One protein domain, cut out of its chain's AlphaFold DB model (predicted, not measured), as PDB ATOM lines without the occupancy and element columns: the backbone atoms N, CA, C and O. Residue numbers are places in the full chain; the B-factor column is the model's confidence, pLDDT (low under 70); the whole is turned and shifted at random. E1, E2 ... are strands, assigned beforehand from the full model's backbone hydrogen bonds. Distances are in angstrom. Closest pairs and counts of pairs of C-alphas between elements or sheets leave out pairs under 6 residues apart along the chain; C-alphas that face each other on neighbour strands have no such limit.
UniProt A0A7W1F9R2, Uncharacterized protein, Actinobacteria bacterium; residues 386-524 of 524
ATOM      1  N   THR A 386     -23.488  14.137   4.547       76.31
ATOM      2  CA  THR A 386     -23.931  12.786   4.930       76.31
ATOM      3  C   THR A 386     -24.949  12.270   3.915       76.31
ATOM      4  O   THR A 386     -25.949  12.932   3.667       76.31
ATOM      5  N   ILE A 387     -24.692  11.103   3.325       72.62
ATOM      6  CA  ILE A 387     -25.539  10.472   2.297       72.62
ATOM      7  C   ILE A 387     -26.310   9.281   2.863       72.62
ATOM      8  O   ILE A 387     -27.435   9.017   2.456       72.62
ATOM      9  N   ALA A 388     -25.717   8.545   3.802       68.94
ATOM     10  CA  ALA A 388     -26.370   7.401   4.420       68.94
ATOM     11  C   ALA A 388     -25.877   7.209   5.851       68.94
ATOM     12  O   ALA A 388     -24.730   7.521   6.169       68.94
ATOM     13  N   THR A 389     -26.729   6.662   6.708       75.38
ATOM     14  CA  THR A 389     -26.362   6.228   8.056       75.38
ATOM     15  C   THR A 389     -26.924   4.836   8.318       75.38
ATOM     16  O   THR A 389     -27.858   4.388   7.653       75.38
ATOM     17  N   GLY A 390     -26.348   4.125   9.281       70.00
ATOM     18  CA  GLY A 390     -26.853   2.820   9.689       70.00
ATOM     19  C   GLY A 390     -26.148   2.285  10.925       70.00
ATOM     20  O   GLY A 390     -25.324   2.970  11.529       70.00
ATOM     21  N   MET A 391     -26.467   1.047  11.304       70.25
ATOM     22  CA  MET A 391     -25.804   0.339  12.400       70.25
ATOM     23  C   MET A 391     -25.031  -0.872  11.874       70.25
ATOM     24  O   MET A 391     -25.522  -1.603  11.019       70.25
ATOM     25  N   ALA A 392     -23.818  -1.084  12.377       67.50
ATOM     26  CA  ALA A 392     -23.006  -2.271  12.112       67.50
ATOM     27  C   ALA A 392     -22.027  -2.505  13.273       67.50
ATOM     28  O   ALA A 392     -21.562  -1.543  13.868       67.50
ATOM     29  N   PHE A 393     -21.678  -3.760  13.579       58.31
ATOM     30  CA  PHE A 393     -20.668  -4.112  14.600       58.31
ATOM     31  C   PHE A 393     -20.809  -3.344  15.933       58.31
ATOM     32  O   PHE A 393     -19.826  -2.812  16.448       58.31
ATOM     33  N   ASP A 394     -22.034  -3.243  16.455       71.12
ATOM     34  CA  ASP A 394     -22.370  -2.538  17.705       71.12
ATOM     35  C   ASP A 394     -22.106  -1.013  17.698       71.12
ATOM     36  O   ASP A 394     -21.985  -0.387  18.753       71.12
ATOM     37  N   GLY A 395     -22.017  -0.394  16.516       68.50
ATOM     38  CA  GLY A 395     -21.822   1.045  16.336       68.50
ATOM     39  C   GLY A 395     -22.677   1.643  15.222       68.50
ATOM     40  O   GLY A 395     -23.244   0.922  14.395       68.50
ATOM     41  N   THR A 396     -22.758   2.970  15.184       74.69
ATOM     42  CA  THR A 396     -23.365   3.711  14.074       74.69
ATOM     43  C   THR A 396     -22.310   4.010  13.017       74.69
ATOM     44  O   THR A 396     -21.153   4.287  13.327       74.69
ATOM     45  N   TRP A 397     -22.681   3.957  11.746       77.31
ATOM     46  CA  TRP A 397     -21.871   4.504  10.663       77.31
ATOM     47  C   TRP A 397     -22.617   5.647   9.980       77.31
ATOM     48  O   TRP A 397     -23.845   5.648   9.910       77.31
ATOM     49  N   ALA A 398     -21.860   6.610   9.468       76.75
ATOM     50  CA  ALA A 398     -22.315   7.672   8.590       76.75
ATOM     51  C   ALA A 398     -21.393   7.707   7.370       76.75
ATOM     52  O   ALA A 398     -20.179   7.870   7.495       76.75
ATOM     53  N   LEU A 399     -21.972   7.513   6.193       75.56
ATOM     54  CA  LEU A 399     -21.309   7.687   4.917       75.56
ATOM     55  C   LEU A 399     -21.483   9.137   4.497       75.56
ATOM     56  O   LEU A 399     -22.609   9.609   4.345       75.56
ATOM     57  N   THR A 400     -20.381   9.830   4.297       77.75
ATOM     58  CA  THR A 400     -20.356  11.191   3.789       77.75
ATOM     59  C   THR A 400     -19.688  11.213   2.421       77.75
ATOM     60  O   THR A 400     -18.777  10.430   2.165       77.75
ATOM     61  N   ALA A 401     -20.105  12.104   1.524       73.94
ATOM     62  CA  ALA A 401     -19.295  12.423   0.355       73.94
ATOM     63  C   ALA A 401     -19.032  13.912   0.236       73.94
ATOM     64  O   ALA A 401     -19.857  14.756   0.586       73.94
ATOM     65  N   ASN A 402     -17.862  14.205  -0.307       76.25
ATOM     66  CA  ASN A 402     -17.462  15.526  -0.731       76.25
ATOM     67  C   ASN A 402     -17.327  15.499  -2.264       76.25
ATOM     68  O   ASN A 402     -16.543  14.692  -2.785       76.25
ATOM     69  N   PRO A 403     -18.107  16.311  -2.999       65.38
ATOM     70  CA  PRO A 403     -17.913  16.460  -4.431       65.38
ATOM     71  C   PRO A 403     -16.572  17.159  -4.681       65.38
ATOM     72  O   PRO A 403     -16.435  18.357  -4.435       65.38
ATOM     73  N   ASP A 404     -15.569  16.412  -5.151       61.53
ATOM     74  CA  ASP A 404     -14.327  17.013  -5.629       61.53
ATOM     75  C   ASP A 404     -14.559  17.511  -7.060       61.53
ATOM     76  O   ASP A 404     -15.089  16.810  -7.921       61.53
ATOM     77  N   THR A 405     -14.203  18.766  -7.314       53.47
ATOM     78  CA  THR A 405     -14.562  19.490  -8.536       53.47
ATOM     79  C   THR A 405     -13.778  19.055  -9.775       53.47
ATOM     80  O   THR A 405     -14.051  19.569 -10.859       53.47
ATOM     81  N   THR A 406     -12.806  18.145  -9.644       55.38
ATOM     82  CA  THR A 406     -11.858  17.853 -10.733       55.38
ATOM     83  C   THR A 406     -11.731  16.387 -11.154       55.38
ATOM     84  O   THR A 406     -11.610  16.167 -12.354       55.38
ATOM     85  N   ASP A 407     -11.830  15.397 -10.254       55.31
ATOM     86  CA  ASP A 407     -11.438  14.004 -10.582       55.31
ATOM     87  C   ASP A 407     -12.377  12.891 -10.047       55.31
ATOM     88  O   ASP A 407     -12.039  11.708 -10.113       55.31
ATOM     89  N   GLY A 408     -13.572  13.224  -9.543       62.12
ATOM     90  CA  GLY A 408     -14.550  12.244  -9.042       62.12
ATOM     91  C   GLY A 408     -15.127  12.620  -7.679       62.12
ATOM     92  O   GLY A 408     -15.218  13.793  -7.332       62.12
ATOM     93  N   TYR A 409     -15.534  11.623  -6.891       64.81
ATOM     94  CA  TYR A 409     -16.131  11.851  -5.572       64.81
ATOM     95  C   TYR A 409     -15.274  11.231  -4.470       64.81
ATOM     96  O   TYR A 409     -14.813  10.092  -4.586       64.81
ATOM     97  N   CYS A 410     -15.085  11.974  -3.379       69.06
ATOM     98  CA  CYS A 410     -14.461  11.449  -2.169       69.06
ATOM     99  C   CYS A 410     -15.561  11.004  -1.219       69.06
ATOM    100  O   CYS A 410     -16.336  11.836  -0.752       69.06
ATOM    101  N   VAL A 411     -15.622   9.708  -0.930       70.69
ATOM    102  CA  VAL A 411     -16.551   9.166   0.058       70.69
ATOM    103  C   VAL A 411     -15.767   8.842   1.327       70.69
ATOM    104  O   VAL A 411     -14.774   8.115   1.286       70.69
ATOM    105  N   ASN A 412     -16.205   9.389   2.453       73.94
ATOM    106  CA  ASN A 412     -15.690   9.069   3.773       73.94
ATOM    107  C   ASN A 412     -16.728   8.226   4.512       73.94
ATOM    108  O   ASN A 412     -17.929   8.471   4.445       73.94
ATOM    109  N   LEU A 413     -16.261   7.225   5.248       72.31
ATOM    110  CA  LEU A 413     -17.105   6.471   6.160       72.31
ATOM    111  C   LEU A 413     -16.669   6.796   7.583       72.31
ATOM    112  O   LEU A 413     -15.577   6.426   8.019       72.31
ATOM    113  N   ARG A 414     -17.538   7.474   8.320       75.75
ATOM    114  CA  ARG A 414     -17.386   7.688   9.753       75.75
ATOM    115  C   ARG A 414     -18.055   6.534  10.485       75.75
ATOM    116  O   ARG A 414     -19.214   6.239  10.229       75.75
ATOM    117  N   PHE A 415     -17.338   5.888  11.397       65.75
ATOM    118  CA  PHE A 415     -17.877   4.805  12.217       65.75
ATOM    119  C   PHE A 415     -17.680   5.115  13.701       65.75
ATOM    120  O   PHE A 415     -16.561   5.371  14.149       65.75
ATOM    121  N   GLU A 416     -18.767   5.078  14.462       67.44
ATOM    122  CA  GLU A 416     -18.819   5.351  15.892       67.44
ATOM    123  C   GLU A 416     -19.277   4.090  16.635       67.44
ATOM    124  O   GLU A 416     -20.462   3.795  16.755       67.44
ATOM    125  N   ALA A 417     -18.311   3.324  17.148       51.31
ATOM    126  CA  ALA A 417     -18.576   2.196  18.038       51.31
ATOM    127  C   ALA A 417     -18.437   2.618  19.510       51.31
ATOM    128  O   ALA A 417     -17.320   2.883  19.976       51.31
ATOM    129  N   GLY A 418     -19.560   2.631  20.239       60.47
ATOM    130  CA  GLY A 418     -19.628   2.876  21.687       60.47
ATOM    131  C   GLY A 418     -19.038   4.218  22.163       60.47
ATOM    132  O   GLY A 418     -18.874   5.159  21.392       60.47
ATOM    133  N   ASN A 419     -18.670   4.298  23.451       42.91
ATOM    134  CA  ASN A 419     -18.181   5.507  24.155       42.91
ATOM    135  C   ASN A 419     -16.817   6.063  23.677       42.91
ATOM    136  O   ASN A 419     -16.203   6.877  24.366       42.91
ATOM    137  N   ALA A 420     -16.299   5.625  22.531       41.84
ATOM    138  CA  ALA A 420     -15.016   6.072  22.005       41.84
ATOM    139  C   ALA A 420     -15.220   6.873  20.715       41.84
ATOM    140  O   ALA A 420     -14.977   6.368  19.616       41.84
ATOM    141  N   VAL A 421     -15.639   8.130  20.880       39.72
ATOM    142  CA  VAL A 421     -15.644   9.163  19.836       39.72
ATOM    143  C   VAL A 421     -14.198   9.393  19.384       39.72
ATOM    144  O   VAL A 421     -13.362   9.772  20.202       39.72
ATOM    145  N   GLY A 422     -13.882   9.168  18.103       43.09
ATOM    146  CA  GLY A 422     -12.645   9.723  17.531       43.09
ATOM    147  C   GLY A 422     -11.805   8.873  16.577       43.09
ATOM    148  O   GLY A 422     -10.652   9.234  16.363       43.09
ATOM    149  N   SER A 423     -12.311   7.792  15.981       44.06
ATOM    150  CA  SER A 423     -11.607   7.146  14.861       44.06
ATOM    151  C   SER A 423     -12.301   7.454  13.536       44.06
ATOM    152  O   SER A 423     -13.233   6.758  13.141       44.06
ATOM    153  N   SER A 424     -11.859   8.510  12.848       47.62
ATOM    154  CA  SER A 424     -12.102   8.653  11.413       47.62
ATOM    155  C   SER A 424     -11.165   7.692  10.681       47.62
ATOM    156  O   SER A 424      -9.945   7.860  10.686       47.62
ATOM    157  N   ALA A 425     -11.718   6.650  10.067       52.12
ATOM    158  CA  ALA A 425     -10.980   5.914   9.055       52.12
ATOM    159  C   ALA A 425     -10.881   6.832   7.829       52.12
ATOM    160  O   ALA A 425     -11.906   7.243   7.292       52.12
ATOM    161  N   GLY A 426      -9.665   7.234   7.450       46.00
ATOM    162  CA  GLY A 426      -9.457   8.098   6.285       46.00
ATOM    163  C   GLY A 426     -10.086   7.473   5.038       46.00
ATOM    164  O   GLY A 426      -9.816   6.308   4.743       46.00
ATOM    165  N   GLY A 427     -10.950   8.227   4.351       50.56
ATOM    166  CA  GLY A 427     -11.645   7.765   3.153       50.56
ATOM    167  C   GLY A 427     -10.694   7.472   1.997       50.56
ATOM    168  O   GLY A 427      -9.592   8.015   1.903       50.56
ATOM    169  N   SER A 428     -11.125   6.586   1.099       51.31
ATOM    170  CA  SER A 428     -10.445   6.368  -0.174       51.31
ATOM    171  C   SER A 428     -10.917   7.420  -1.180       51.31
ATOM    172  O   SER A 428     -12.048   7.365  -1.664       51.31
ATOM    173  N   CYS A 429     -10.043   8.363  -1.525       48.66
ATOM    174  CA  CYS A 429     -10.268   9.347  -2.583       48.66
ATOM    175  C   CYS A 429      -9.973   8.739  -3.963       48.66
ATOM    176  O   CYS A 429      -8.990   9.113  -4.591       48.66
ATOM    177  N   SER A 430     -10.753   7.758  -4.415       46.97
ATOM    178  CA  SER A 430     -10.802   7.399  -5.842       46.97
ATOM    179  C   SER A 430     -11.955   6.435  -6.109       46.97
ATOM    180  O   SER A 430     -11.748   5.252  -6.386       46.97
ATOM    181  N   VAL A 431     -13.187   6.925  -6.037       51.28
ATOM    182  CA  VAL A 431     -14.194   6.360  -6.934       51.28
ATOM    183  C   VAL A 431     -14.048   7.171  -8.214       51.28
ATOM    184  O   VAL A 431     -14.550   8.293  -8.290       51.28
ATOM    185  N   GLU A 432     -13.259   6.666  -9.172       50.75
ATOM    186  CA  GLU A 432     -13.251   7.236 -10.525       50.75
ATOM    187  C   GLU A 432     -14.708   7.341 -10.976       50.75
ATOM    188  O   GLU A 432     -15.464   6.382 -10.801       50.75
ATOM    189  N   ALA A 433     -15.104   8.515 -11.486       46.47
ATOM    190  CA  ALA A 433     -16.462   8.760 -11.956       46.47
ATOM    191  C   ALA A 433     -16.883   7.577 -12.841       46.47
ATOM    192  O   ALA A 433     -16.244   7.338 -13.874       46.47
ATOM    193  N   PRO A 434     -17.861   6.768 -12.403       50.09
ATOM    194  CA  PRO A 434     -18.065   5.477 -13.018       50.09
ATOM    195  C   PRO A 434     -18.503   5.697 -14.466       50.09
ATOM    196  O   PRO A 434     -19.269   6.609 -14.789       50.09
ATOM    197  N   GLY A 435     -18.048   4.815 -15.357       59.56
ATOM    198  CA  GLY A 435     -18.839   4.532 -16.552       59.56
ATOM    199  C   GLY A 435     -20.265   4.102 -16.150       59.56
ATOM    200  O   GLY A 435     -20.585   4.017 -14.972       59.56
ATOM    201  N   PRO A 436     -21.152   3.754 -17.089       68.12
ATOM    202  CA  PRO A 436     -22.547   3.386 -16.785       68.12
ATOM    203  C   PRO A 436     -22.730   2.085 -15.959       68.12
ATOM    204  O   PRO A 436     -23.815   1.508 -15.951       68.12
ATOM    205  N   GLY A 437     -21.681   1.574 -15.310       77.38
ATOM    206  CA  GLY A 437     -21.690   0.355 -14.512       77.38
ATOM    207  C   GLY A 437     -21.362   0.603 -13.037       77.38
ATOM    208  O   GLY A 437     -20.877   1.674 -12.669       77.38
ATOM    209  N   PRO A 438     -21.606  -0.401 -12.185       81.94
ATOM    210  CA  PRO A 438     -21.297  -0.323 -10.768       81.94
ATOM    211  C   PRO A 438     -19.794  -0.158 -10.521       81.94
ATOM    212  O   PRO A 438     -18.959  -0.649 -11.283       81.94
ATOM    213  N   SER A 439     -19.453   0.485  -9.408       79.38
ATOM    214  CA  SER A 439     -18.076   0.606  -8.919       79.38
ATOM    215  C   SER A 439     -18.015   0.313  -7.422       79.38
ATOM    216  O   SER A 439     -19.034   0.326  -6.731       79.38
ATOM    217  N   VAL A 440     -16.830  -0.039  -6.922       79.62
ATOM    218  CA  VAL A 440     -16.652  -0.494  -5.539       79.62
ATOM    219  C   VAL A 440     -15.419   0.151  -4.930       79.62
ATOM    220  O   VAL A 440     -14.348   0.140  -5.534       79.62
ATOM    221  N   ALA A 441     -15.570   0.642  -3.704       75.62
ATOM    222  CA  ALA A 441     -14.481   1.054  -2.837       75.62
ATOM    223  C   ALA A 441     -14.463   0.176  -1.580       75.62
ATOM    224  O   ALA A 441     -15.500  -0.099  -0.975       75.62
ATOM    225  N   VAL A 442     -13.273  -0.258  -1.172       74.62
ATOM    226  CA  VAL A 442     -13.077  -0.949   0.105       74.62
ATOM    227  C   VAL A 442     -12.463   0.034   1.090       74.62
ATOM    228  O   VAL A 442     -11.398   0.594   0.833       74.62
ATOM    229  N   ILE A 443     -13.132   0.231   2.223       73.00
ATOM    230  CA  ILE A 443     -12.689   1.123   3.291       73.00
ATOM    231  C   ILE A 443     -12.300   0.274   4.498       73.00
ATOM    232  O   ILE A 443     -13.126  -0.418   5.098       73.00
ATOM    233  N   HIS A 444     -11.029   0.345   4.877       70.38
ATOM    234  CA  HIS A 444     -10.531  -0.292   6.090       70.38
ATOM    235  C   HIS A 444     -10.643   0.669   7.267       70.38
ATOM    236  O   HIS A 444     -10.127   1.786   7.197       70.38
ATOM    237  N   THR A 445     -11.252   0.232   8.369       66.69
ATOM    238  CA  THR A 445     -11.203   0.994   9.619       66.69
ATOM    239  C   THR A 445     -10.051   0.525  10.497       66.69
ATOM    240  O   THR A 445      -9.625  -0.633  10.484       66.69
ATOM    241  N   ASP A 446      -9.532   1.445  11.301       61.69
ATOM    242  CA  ASP A 446      -8.488   1.200  12.297       61.69
ATOM    243  C   ASP A 446      -8.890   0.135  13.342       61.69
ATOM    244  O   ASP A 446      -8.031  -0.534  13.931       61.69
ATOM    245  N   ARG A 447     -10.199  -0.085  13.539       56.16
ATOM    246  CA  ARG A 447     -10.781  -0.955  14.576       56.16
ATOM    247  C   ARG A 447     -11.156  -2.378  14.145       56.16
ATOM    248  O   ARG A 447     -12.015  -2.991  14.766       56.16
ATOM    249  N   ARG A 448     -10.414  -2.982  13.211       60.53
ATOM    250  CA  ARG A 448     -10.569  -4.401  12.785       60.53
ATOM    251  C   ARG A 448     -11.786  -4.703  11.905       60.53
ATOM    252  O   ARG A 448     -12.006  -5.873  11.618       60.53
ATOM    253  N   SER A 449     -12.513  -3.695  11.441       68.50
ATOM    254  CA  SER A 449     -13.629  -3.887  10.516       68.50
ATOM    255  C   SER A 449     -13.245  -3.374   9.134       68.50
ATOM    256  O   SER A 449     -12.512  -2.394   9.002       68.50
ATOM    257  N   SER A 450     -13.717  -4.046   8.092       75.00
ATOM    258  CA  SER A 450     -13.660  -3.510   6.731       75.00
ATOM    259  C   SER A 450     -15.086  -3.284   6.258       75.00
ATOM    260  O   SER A 450     -15.991  -4.041   6.607       75.00
ATOM    261  N   PHE A 451     -15.296  -2.224   5.497       77.56
ATOM    262  CA  PHE A 451     -16.569  -1.930   4.863       77.56
ATOM    263  C   PHE A 451     -16.356  -1.925   3.359       77.56
ATOM    264  O   PHE A 451     -15.357  -1.401   2.866       77.56
ATOM    265  N   ILE A 452     -17.302  -2.501   2.633       81.00
ATOM    266  CA  ILE A 452     -17.398  -2.315   1.192       81.00
ATOM    267  C   ILE A 452     -18.446  -1.235   0.963       81.00
ATOM    268  O   ILE A 452     -19.590  -1.385   1.393       81.00
ATOM    269  N   VAL A 453     -18.051  -0.160   0.294       81.56
ATOM    270  CA  VAL A 453     -18.971   0.844  -0.236       81.56
ATOM    271  C   VAL A 453     -19.141   0.558  -1.720       81.56
ATOM    272  O   VAL A 453     -18.169   0.537  -2.478       81.56
ATOM    273  N   VAL A 454     -20.375   0.296  -2.129       82.62
ATOM    274  CA  VAL A 454     -20.724  -0.041  -3.508       82.62
ATOM    275  C   VAL A 454     -21.536   1.102  -4.098       82.62
ATOM    276  O   VAL A 454     -22.523   1.530  -3.501       82.62
ATOM    277  N   VAL A 455     -21.132   1.577  -5.273       82.88
ATOM    278  CA  VAL A 455     -21.953   2.444  -6.121       82.88
ATOM    279  C   VAL A 455     -22.887   1.559  -6.928       82.88
ATOM    280  O   VAL A 455     -22.436   0.709  -7.702       82.88
ATOM    281  N   VAL A 456     -24.184   1.752  -6.732       84.44
ATOM    282  CA  VAL A 456     -25.232   0.866  -7.227       84.44
ATOM    283  C   VAL A 456     -26.096   1.610  -8.241       84.44
ATOM    284  O   VAL A 456     -26.786   2.548  -7.864       84.44
ATOM    285  N   PRO A 457     -26.090   1.231  -9.527       84.50
ATOM    286  CA  PRO A 457     -27.028   1.793 -10.493       84.50
ATOM    287  C   PRO A 457     -28.484   1.617 -10.033       84.50
ATOM    288  O   PRO A 457     -28.828   0.581  -9.460       84.50
ATOM    289  N   ARG A 458     -29.352   2.607 -10.283       83.31
ATOM    290  CA  ARG A 458     -30.756   2.583  -9.813       83.31
ATOM    291  C   ARG A 458     -31.598   1.434 -10.367       83.31
ATOM    292  O   ARG A 458     -32.632   1.111  -9.798       83.31
ATOM    293  N   ASP A 459     -31.179   0.823 -11.468       85.06
ATOM    294  CA  ASP A 459     -31.841  -0.344 -12.053       85.06
ATOM    295  C   ASP A 459     -31.385  -1.681 -11.430       85.06
ATOM    296  O   ASP A 459     -31.738  -2.754 -11.927       85.06
ATOM    297  N   VAL A 460     -30.587  -1.625 -10.358       86.88
ATOM    298  CA  VAL A 460     -30.228  -2.761  -9.507       86.88
ATOM    299  C   VAL A 460     -31.093  -2.729  -8.255       86.88
ATOM    300  O   VAL A 460     -30.918  -1.866  -7.400       86.88
ATOM    301  N   ASP A 461     -31.959  -3.719  -8.076       86.06
ATOM    302  CA  ASP A 461     -32.836  -3.806  -6.903       86.06
ATOM    303  C   ASP A 461     -32.111  -4.320  -5.651       86.06
ATOM    304  O   ASP A 461     -32.479  -3.971  -4.532       86.06
ATOM    305  N   ARG A 462     -31.075  -5.155  -5.816       87.75
ATOM    306  CA  ARG A 462     -30.374  -5.793  -4.693       87.75
ATOM    307  C   ARG A 462     -28.884  -5.987  -4.948       87.75
ATOM    308  O   ARG A 462     -28.491  -6.564  -5.964       87.75
ATOM    309  N   VAL A 463     -28.058  -5.625  -3.966       86.69
ATOM    310  CA  VAL A 463     -26.631  -5.991  -3.930       86.69
ATOM    311  C   VAL A 463     -26.406  -7.197  -3.020       86.69
ATOM    312  O   VAL A 463     -26.789  -7.199  -1.849       86.69
ATOM    313  N   GLN A 464     -25.756  -8.230  -3.556       88.19
ATOM    314  CA  GLN A 464     -25.361  -9.428  -2.815       88.19
ATOM    315  C   GLN A 464     -23.840  -9.580  -2.835       88.19
ATOM    316  O   GLN A 464     -23.227  -9.492  -3.895       88.19
ATOM    317  N   ILE A 465     -23.230  -9.838  -1.679       86.75
ATOM    318  CA  ILE A 465     -21.784 -10.033  -1.545       86.75
ATOM    319  C   ILE A 465     -21.508 -11.450  -1.052       86.75
ATOM    320  O   ILE A 465     -21.825 -11.793   0.082       86.75
ATOM    321  N   ASP A 466     -20.878 -12.263  -1.892       87.88
ATOM    322  CA  ASP A 466     -20.512 -13.644  -1.584       87.88
ATOM    323  C   ASP A 466     -19.011 -13.729  -1.263       87.88
ATOM    324  O   ASP A 466     -18.165 -13.497  -2.127       87.88
ATOM    325  N   SER A 467     -18.663 -14.066  -0.021       84.38
ATOM    326  CA  SER A 467     -17.288 -14.156   0.488       84.38
ATOM    327  C   SER A 467     -17.025 -15.537   1.084       84.38
ATOM    328  O   SER A 467     -17.222 -15.750   2.283       84.38
ATOM    329  N   GLY A 468     -16.537 -16.471   0.263       82.25
ATOM    330  CA  GLY A 468     -16.204 -17.831   0.698       82.25
ATOM    331  C   GLY A 468     -17.413 -18.550   1.302       82.25
ATOM    332  O   GLY A 468     -18.274 -19.022   0.565       82.25
ATOM    333  N   ASP A 469     -17.475 -18.595   2.634       74.56
ATOM    334  CA  ASP A 469     -18.509 -19.298   3.406       74.56
ATOM    335  C   ASP A 469     -19.672 -18.395   3.865       74.56
ATOM    336  O   ASP A 469     -20.587 -18.867   4.543       74.56
ATOM    337  N   ALA A 470     -19.652 -17.100   3.536       77.31
ATOM    338  CA  ALA A 470     -20.673 -16.145   3.959       77.31
ATOM    339  C   ALA A 470     -21.258 -15.366   2.778       77.31
ATOM    340  O   ALA A 470     -20.527 -14.873   1.918       77.31
ATOM    341  N   THR A 471     -22.579 -15.204   2.787       80.06
ATOM    342  CA  THR A 471     -23.293 -14.260   1.926       80.06
ATOM    343  C   THR A 471     -23.767 -13.098   2.785       80.06
ATOM    344  O   THR A 471     -24.467 -13.295   3.778       80.06
ATOM    345  N   PHE A 472     -23.389 -11.889   2.392       79.06
ATOM    346  CA  PHE A 472     -23.823 -10.642   2.999       79.06
ATOM    347  C   PHE A 472     -24.791  -9.933   2.049       79.06
ATOM    348  O   PHE A 472     -24.597  -9.921   0.831       79.06
ATOM    349  N   THR A 473     -25.833  -9.330   2.606       74.38
ATOM    350  CA  THR A 473     -26.727  -8.412   1.892       74.38
ATOM    351  C   THR A 473     -26.447  -6.984   2.343       74.38
ATOM    352  O   THR A 473     -25.922  -6.774   3.440       74.38
ATOM    353  N   GLU A 474     -26.788  -6.003   1.508       74.50
ATOM    354  CA  GLU A 474     -26.692  -4.591   1.890       74.50
ATOM    355  C   GLU A 474     -27.464  -4.307   3.192       74.50
ATOM    356  O   GLU A 474     -28.576  -4.796   3.389       74.50
ATOM    357  N   GLN A 475     -26.833  -3.575   4.117       63.25
ATOM    358  CA  GLN A 475     -27.399  -3.217   5.434       63.25
ATOM    359  C   GLN A 475     -28.019  -1.812   5.433       63.25
ATOM    360  O   GLN A 475     -28.621  -1.386   6.414       63.25
ATOM    361  N   GLY A 476     -27.864  -1.091   4.327       63.03
ATOM    362  CA  GLY A 476     -28.424   0.228   4.099       63.03
ATOM    363  C   GLY A 476     -28.091   0.674   2.684       63.03
ATOM    364  O   GLY A 476     -26.957   0.491   2.230       63.03
ATOM    365  N   ARG A 477     -29.089   1.241   2.007       72.38
ATOM    366  CA  ARG A 477     -28.958   1.887   0.706       72.38
ATOM    367  C   ARG A 477     -29.488   3.309   0.834       72.38
ATOM    368  O   ARG A 477     -30.611   3.499   1.292       72.38
ATOM    369  N   GLY A 478     -28.670   4.285   0.462       69.69
ATOM    370  CA  GLY A 478     -29.075   5.687   0.392       69.69
ATOM    371  C   GLY A 478     -29.045   6.171  -1.055       69.69
ATOM    372  O   GLY A 478     -28.107   5.803  -1.773       69.69
ATOM    373  N   PRO A 479     -30.022   6.981  -1.500       70.25
ATOM    374  CA  PRO A 479     -29.916   7.637  -2.794       70.25
ATOM    375  C   PRO A 479     -28.676   8.531  -2.788       70.25
ATOM    376  O   PRO A 479     -28.473   9.313  -1.855       70.25
ATOM    377  N   ALA A 480     -27.829   8.433  -3.816       63.72
ATOM    378  CA  ALA A 480     -26.797   9.445  -3.975       63.72
ATOM    379  C   ALA A 480     -27.476  10.789  -4.286       63.72
ATOM    380  O   ALA A 480     -28.544  10.808  -4.915       63.72
ATOM    381  N   PRO A 481     -26.895  11.928  -3.871       63.50
ATOM    382  CA  PRO A 481     -27.488  13.212  -4.208       63.50
ATOM    383  C   PRO A 481     -27.584  13.356  -5.736       63.50
ATOM    384  O   PRO A 481     -26.724  12.873  -6.471       63.50
ATOM    385  N   SER A 482     -28.626  14.012  -6.243       61.47
ATOM    386  CA  SER A 482     -28.908  14.074  -7.691       61.47
ATOM    387  C   SER A 482     -27.763  14.672  -8.522       61.47
ATOM    388  O   SER A 482     -27.607  14.340  -9.695       61.47
ATOM    389  N   SER A 483     -26.910  15.495  -7.904       57.69
ATOM    390  CA  SER A 483     -25.680  16.035  -8.498       57.69
ATOM    391  C   SER A 483     -24.601  14.983  -8.791       57.69
ATOM    392  O   SER A 483     -23.618  15.295  -9.459       57.69
ATOM    393  N   PHE A 484     -24.743  13.765  -8.264       58.66
ATOM    394  CA  PHE A 484     -23.787  12.670  -8.420       58.66
ATOM    395  C   PHE A 484     -24.149  11.745  -9.594       58.66
ATOM    396  O   PHE A 484     -23.272  11.071 -10.119       58.66
ATOM    397  N   GLY A 485     -25.401  11.759 -10.063       66.94
ATOM    398  CA  GLY A 485     -25.913  10.882 -11.121       66.94
ATOM    399  C   GLY A 485     -27.013   9.937 -10.627       66.94
ATOM    400  O   GLY A 485     -27.453  10.012  -9.484       66.94
ATOM    401  N   GLU A 486     -27.488   9.046 -11.501       75.88
ATOM    402  CA  GLU A 486     -28.558   8.084 -11.189       75.88
ATOM    403  C   GLU A 486     -28.014   6.796 -10.549       75.88
ATOM    404  O   GLU A 486     -28.118   5.701 -11.107       75.88
ATOM    405  N   PHE A 487     -27.424   6.920  -9.362       77.00
ATOM    406  CA  PHE A 487     -26.977   5.774  -8.573       77.00
ATOM    407  C   PHE A 487     -27.308   5.927  -7.086       77.00
ATOM    408  O   PHE A 487     -27.562   7.022  -6.589       77.00
ATOM    409  N   ASP A 488     -27.271   4.806  -6.382       81.12
ATOM    410  CA  ASP A 488     -27.386   4.688  -4.939       81.12
ATOM    411  C   ASP A 488     -26.036   4.260  -4.344       81.12
ATOM    412  O   ASP A 488     -25.145   3.771  -5.045       81.12
ATOM    413  N   LEU A 489     -25.873   4.432  -3.033       79.81
ATOM    414  CA  LEU A 489     -24.720   3.930  -2.289       79.81
ATOM    415  C   LEU A 489     -25.173   2.857  -1.305       79.81
ATOM    416  O   LEU A 489     -26.051   3.102  -0.476       79.81
ATOM    417  N   ALA A 490     -24.541   1.690  -1.378       79.44
ATOM    418  CA  ALA A 490     -24.750   0.595  -0.441       79.44
ATOM    419  C   ALA A 490     -23.506   0.390   0.425       79.44
ATOM    420  O   ALA A 490     -22.381   0.354  -0.083       79.44
ATOM    421  N   VAL A 491     -23.705   0.227   1.734       79.56
ATOM    422  CA  VAL A 491     -22.628  -0.095   2.680       79.56
ATOM    423  C   VAL A 491     -22.799  -1.527   3.164       79.56
ATOM    424  O   VAL A 491     -23.857  -1.910   3.672       79.56
ATOM    425  N   VAL A 492     -21.737  -2.321   3.020       81.62
ATOM    426  CA  VAL A 492     -21.719  -3.716   3.462       81.62
ATOM    427  C   VAL A 492     -20.594  -3.944   4.472       81.62
ATOM    428  O   VAL A 492     -19.414  -3.849   4.119       81.62
ATOM    429  N   PRO A 493     -20.933  -4.242   5.737       76.31
ATOM    430  CA  PRO A 493     -19.953  -4.585   6.755       76.31
ATOM    431  C   PRO A 493     -19.324  -5.963   6.484       76.31
ATOM    432  O   PRO A 493     -20.032  -6.958   6.341       76.31
ATOM    433  N   LEU A 494     -17.989  -6.042   6.468       75.56
ATOM    434  CA  LEU A 494     -17.231  -7.297   6.405       75.56
ATOM    435  C   LEU A 494     -16.795  -7.733   7.809       75.56
ATOM    436  O   LEU A 494     -16.228  -6.935   8.552       75.56
ATOM    437  N   SER A 495     -17.047  -9.001   8.154       70.94
ATOM    438  CA  SER A 495     -16.777  -9.594   9.478       70.94
ATOM    439  C   SER A 495     -15.458  -9.133  10.132       70.94
ATOM    440  O   SER A 495     -14.409  -9.095   9.487       70.94
ATOM    441  N   ALA A 496     -15.502  -8.866  11.444       58.09
ATOM    442  CA  ALA A 496     -14.382  -8.373  12.258       58.09
ATOM    443  C   ALA A 496     -13.151  -9.311  12.306       58.09
ATOM    444  O   ALA A 496     -12.054  -8.894  12.688       58.09
ATOM    445  N   ASP A 497     -13.312 -10.572  11.894       60.72
ATOM    446  CA  ASP A 497     -12.232 -11.563  11.840       60.72
ATOM    447  C   ASP A 497     -11.429 -11.528  10.521       60.72
ATOM    448  O   ASP A 497     -10.439 -12.248  10.374       60.72
ATOM    449  N   ALA A 498     -11.774 -10.652   9.568       56.75
ATOM    450  CA  ALA A 498     -11.199 -10.627   8.217       56.75
ATOM    451  C   ALA A 498      -9.763 -10.054   8.100       56.75
ATOM    452  O   ALA A 498      -9.315  -9.700   7.011       56.75
ATOM    453  N   ARG A 499      -8.990  -9.995   9.195       56.25
ATOM    454  CA  ARG A 499      -7.594  -9.498   9.211       56.25
ATOM    455  C   ARG A 499      -6.611 -10.317   8.361       56.25
ATOM    456  O   ARG A 499      -5.487  -9.871   8.155       56.25
ATOM    457  N   GLY A 500      -7.001 -11.507   7.907       61.16
ATOM    458  CA  GLY A 500      -6.184 -12.362   7.039       61.16
ATOM    459  C   GLY A 500      -6.139 -11.927   5.572       61.16
ATOM    460  O   GLY A 500      -5.483 -12.594   4.775       61.16
ATOM    461  N   GLY A 501      -6.832 -10.839   5.232       71.44
ATOM    462  CA  GLY A 501      -7.219 -10.541   3.867       71.44
ATOM    463  C   GLY A 501      -8.358 -11.453   3.412       71.44
ATOM    464  O   GLY A 501      -8.545 -12.560   3.929       71.44
ATOM    465  N   GLY A 502      -9.163 -10.975   2.478       81.31
ATOM    466  CA  GLY A 502     -10.315 -11.709   1.973       81.31
ATOM    467  C   GLY A 502     -10.614 -11.365   0.529       81.31
ATOM    468  O   GLY A 502     -10.029 -10.451  -0.049       81.31
ATOM    469  N   SER A 503     -11.516 -12.131  -0.070       86.25
ATOM    470  CA  SER A 503     -12.060 -11.806  -1.380       86.25
ATOM    471  C   SER A 503     -13.546 -12.099  -1.416       86.25
ATOM    472  O   SER A 503     -13.972 -13.138  -0.908       86.25
ATOM    473  N   ALA A 504     -14.310 -11.233  -2.073       87.62
ATOM    474  CA  ALA A 504     -15.731 -11.429  -2.301       87.62
ATOM    475  C   ALA A 504     -16.101 -11.196  -3.764       87.62
ATOM    476  O   ALA A 504     -15.431 -10.460  -4.491       87.62
ATOM    477  N   SER A 505     -17.193 -11.832  -4.175       91.06
ATOM    478  CA  SER A 505     -17.898 -11.568  -5.422       91.06
ATOM    479  C   SER A 505     -19.135 -10.731  -5.117       91.06
ATOM    480  O   SER A 505     -19.991 -11.152  -4.347       91.06
ATOM    481  N   ILE A 506     -19.235  -9.552  -5.719       90.81
ATOM    482  CA  ILE A 506     -20.360  -8.628  -5.564       90.81
ATOM    483  C   ILE A 506     -21.259  -8.777  -6.782       90.81
ATOM    484  O   ILE A 506     -20.814  -8.581  -7.912       90.81
ATOM    485  N   ARG A 507     -22.516  -9.141  -6.553       93.00
ATOM    486  CA  ARG A 507     -23.531  -9.400  -7.576       93.00
ATOM    487  C   ARG A 507     -24.600  -8.314  -7.514       93.00
ATOM    488  O   ARG A 507     -25.075  -7.968  -6.434       93.00
ATOM    489  N   PHE A 508     -24.987  -7.819  -8.685       92.19
ATOM    490  CA  PHE A 508     -25.968  -6.752  -8.870       92.19
ATOM    491  C   PHE A 508     -27.226  -7.360  -9.472       92.19
ATOM    492  O   PHE A 508     -27.228  -7.728 -10.648       92.19
ATOM    493  N   LEU A 509     -28.248  -7.546  -8.646       92.00
ATOM    494  CA  LEU A 509     -29.425  -8.334  -8.979       92.00
ATOM    495  C   LEU A 509     -30.651  -7.436  -9.158       92.00
ATOM    496  O   LEU A 509     -30.824  -6.479  -8.406       92.00
ATOM    497  N   ASP A 510     -31.508  -7.765 -10.119       91.75
ATOM    498  CA  ASP A 510     -32.862  -7.207 -10.199       91.75
ATOM    499  C   ASP A 510     -33.828  -7.891  -9.213       91.75
ATOM    500  O   ASP A 510     -33.464  -8.820  -8.479       91.75
ATOM    501  N   ALA A 511     -35.085  -7.449  -9.208       86.06
ATOM    502  CA  ALA A 511     -36.155  -7.960  -8.363       86.06
ATOM    503  C   ALA A 511     -36.448  -9.453  -8.601       86.06
ATOM    504  O   ALA A 511     -36.919 -10.144  -7.695       86.06
ATOM    505  N   ALA A 512     -36.142  -9.974  -9.795       91.56
ATOM    506  CA  ALA A 512     -36.254 -11.395 -10.119       91.56
ATOM    507  C   ALA A 512     -35.019 -12.205  -9.679       91.56
ATOM    508  O   ALA A 512     -35.021 -13.437  -9.753       91.56
ATOM    509  N   GLY A 513     -33.969 -11.536  -9.196       90.50
ATOM    510  CA  GLY A 513     -32.707 -12.141  -8.793       90.50
ATOM    511  C   GLY A 513     -31.753 -12.426  -9.954       90.50
ATOM    512  O   GLY A 513     -30.797 -13.183  -9.759       90.50
ATOM    513  N   ALA A 514     -31.992 -11.865 -11.143       93.56
ATOM    514  CA  ALA A 514     -31.101 -11.990 -12.290       93.56
ATOM    515  C   ALA A 514     -29.984 -10.938 -12.239       93.56
ATOM    516  O   ALA A 514     -30.192  -9.808 -11.803       93.56
ATOM    517  N   GLU A 515     -28.780 -11.309 -12.682       93.25
ATOM    518  CA  GLU A 515     -27.641 -10.387 -12.728       93.25
ATOM    519  C   GLU A 515     -27.828  -9.332 -13.820       93.25
ATOM    520  O   GLU A 515     -27.926  -9.659 -15.004       93.25
ATOM    521  N   ARG A 516     -27.839  -8.060 -13.412       91.31
ATOM    522  CA  ARG A 516     -27.914  -6.891 -14.303       91.31
ATOM    523  C   ARG A 516     -26.539  -6.468 -14.805       91.31
ATOM    524  O   ARG A 516     -26.398  -6.028 -15.942       91.31
ATOM    525  N   TYR A 517     -25.520  -6.663 -13.971       92.31
ATOM    526  CA  TYR A 517     -24.136  -6.303 -14.253       92.31
ATOM    527  C   TYR A 517     -23.195  -7.474 -13.950       92.31
ATOM    528  O   TYR A 517     -23.501  -8.277 -13.064       92.31
ATOM    529  N   PRO A 518     -22.040  -7.570 -14.644       93.19
ATOM    530  CA  PRO A 518     -21.013  -8.549 -14.313       93.19
ATOM    531  C   PRO A 518     -20.614  -8.450 -12.842       93.19
ATOM    532  O   PRO A 518     -20.419  -7.349 -12.322       93.19
ATOM    533  N   ALA A 519     -20.470  -9.600 -12.187       90.62
ATOM    534  CA  ALA A 519     -20.030  -9.630 -10.804       90.62
ATOM    535  C   ALA A 519     -18.649  -8.969 -10.646       90.62
ATOM    536  O   ALA A 519     -17.737  -9.199 -11.447       90.62
ATOM    537  N   LEU A 520     -18.493  -8.158  -9.601       90.31
ATOM    538  CA  LEU A 520     -17.225  -7.518  -9.269       90.31
ATOM    539  C   LEU A 520     -16.487  -8.350  -8.226       90.31
ATOM    540  O   LEU A 520     -17.036  -8.680  -7.178       90.31
ATOM    541  N   HIS A 521     -15.226  -8.669  -8.500       88.19
ATOM    542  CA  HIS A 521     -14.363  -9.348  -7.543       88.19
ATOM    543  C   HIS A 521     -13.518  -8.325  -6.801       88.19
ATOM    544  O   HIS A 521     -12.711  -7.623  -7.410       88.19
ATOM    545  N   VAL A 522     -13.690  -8.267  -5.486       84.94
ATOM    546  CA  VAL A 522     -12.900  -7.400  -4.614       84.94
ATOM    547  C   VAL A 522     -12.056  -8.231  -3.676       84.94
ATOM    548  O   VAL A 522     -12.508  -9.256  -3.171       84.94
ATOM    549  N   ALA A 523     -10.828  -7.776  -3.458       83.31
ATOM    550  CA  ALA A 523      -9.938  -8.284  -2.432       83.31
ATOM    551  C   ALA A 523      -9.638  -7.158  -1.440       83.31
ATOM    552  O   ALA A 523      -9.590  -5.993  -1.839       83.31
ATOM    553  N   TRP A 524      -9.455  -7.510  -0.172       79.00
ATOM    554  CA  TRP A 524      -9.166  -6.575   0.914       79.00
ATOM    555  C   TRP A 524      -8.141  -7.158   1.876       79.00
ATOM    556  O   TRP A 524      -8.024  -8.406   1.915       79.00
TER     557      TRP A 524
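This is residues 386 to 524 of the 524 residues of an uncharacterized protein of Actinobacteria bacterium (UniProt A0A7W1F9R2). Three four-stranded antiparallel sheets are stacked face to face, with the sheet E5 E6 E10 E9 in the middle, the curled sheet E1 E2 E3 E4 over one of its faces and the sheet E8 E7 E11 E12 over the other. The first sheet is built from one run of chain, while the chain passes back and forth between the other two. The printed part has 139 residues with twelve named strands, E1 to E12 in order along the chain, and no named helix; its class is all strand. The whole is compact, with a radius of gyration of the C-alphas of 14.4 A, and flat in outline, with spans of 40 by 40 by 22 A.

E1, residues 386 to 392, E2, residues 395 to 404, E3, residues 408 to 417, and E4, residues 428 to 431, form a meander, each strand the antiparallel neighbour of the one before. N 390 and O 397 of E1 and E2 are 3.0 A apart, and N 398 and O 414 of E2 and E3 are 2.8 A apart, both within hydrogen-bond range. E3 and E4 have no such pair; their C-alphas 410 and 429 face each other at 4.7 A. This sheet is strongly twisted, with C-alphas up to 5.6 A off its best plane. The next sheet runs E5, residues 439 to 444, E6, residues 450 to 457, E10, residues 487 to 494, and E9, residues 477 to 479. Its N and O pairs include N 441 and O 453 at 2.9 A, N 454 and O 490 at 2.9 A, and N 478 and O 489 at 3.0 A. The facing parts of these two sheets are 8.3 A centre to centre, their strands at 34 degrees. The closest C-alphas of E1 and E9 are those of Ala 388 and Gly 478, 5.1 A; of E4 and E5, those of Ser 428 and Ile 443, 6.7 A. The third sheet of this stack of sheets, face to face in turn, runs E8, residues 470 to 473, E7, residues 462 to 467, E11, residues 503 to 509, and E12, residues 515 to 523. Pairs within range are N 465 and O 472, 2.9 A, N 466 and O 505, 2.8 A, and N 506 and O 520, 2.8 A, among others. It faces the second sheet at 10.4 A, strands at 30 degrees.

E1 begins at C-alpha 386 (-23.931, 12.786, 4.930). E2 and E3 measure 28.2 A and 29.2 A, E6 22.4 A and E10 22.1 A. E12, 20.6 A, bends by 53 degrees at residue 518 and ends at C-alpha 523 (-9.938, -8.284, -2.432).

The C-alphas farthest apart, Asn 419 and Ala 514, are 42.4 A apart. The printed part has no cut and no long link. Its mean pLDDT is 72.1; 53 residues are under 70, among them residues 415 to 436.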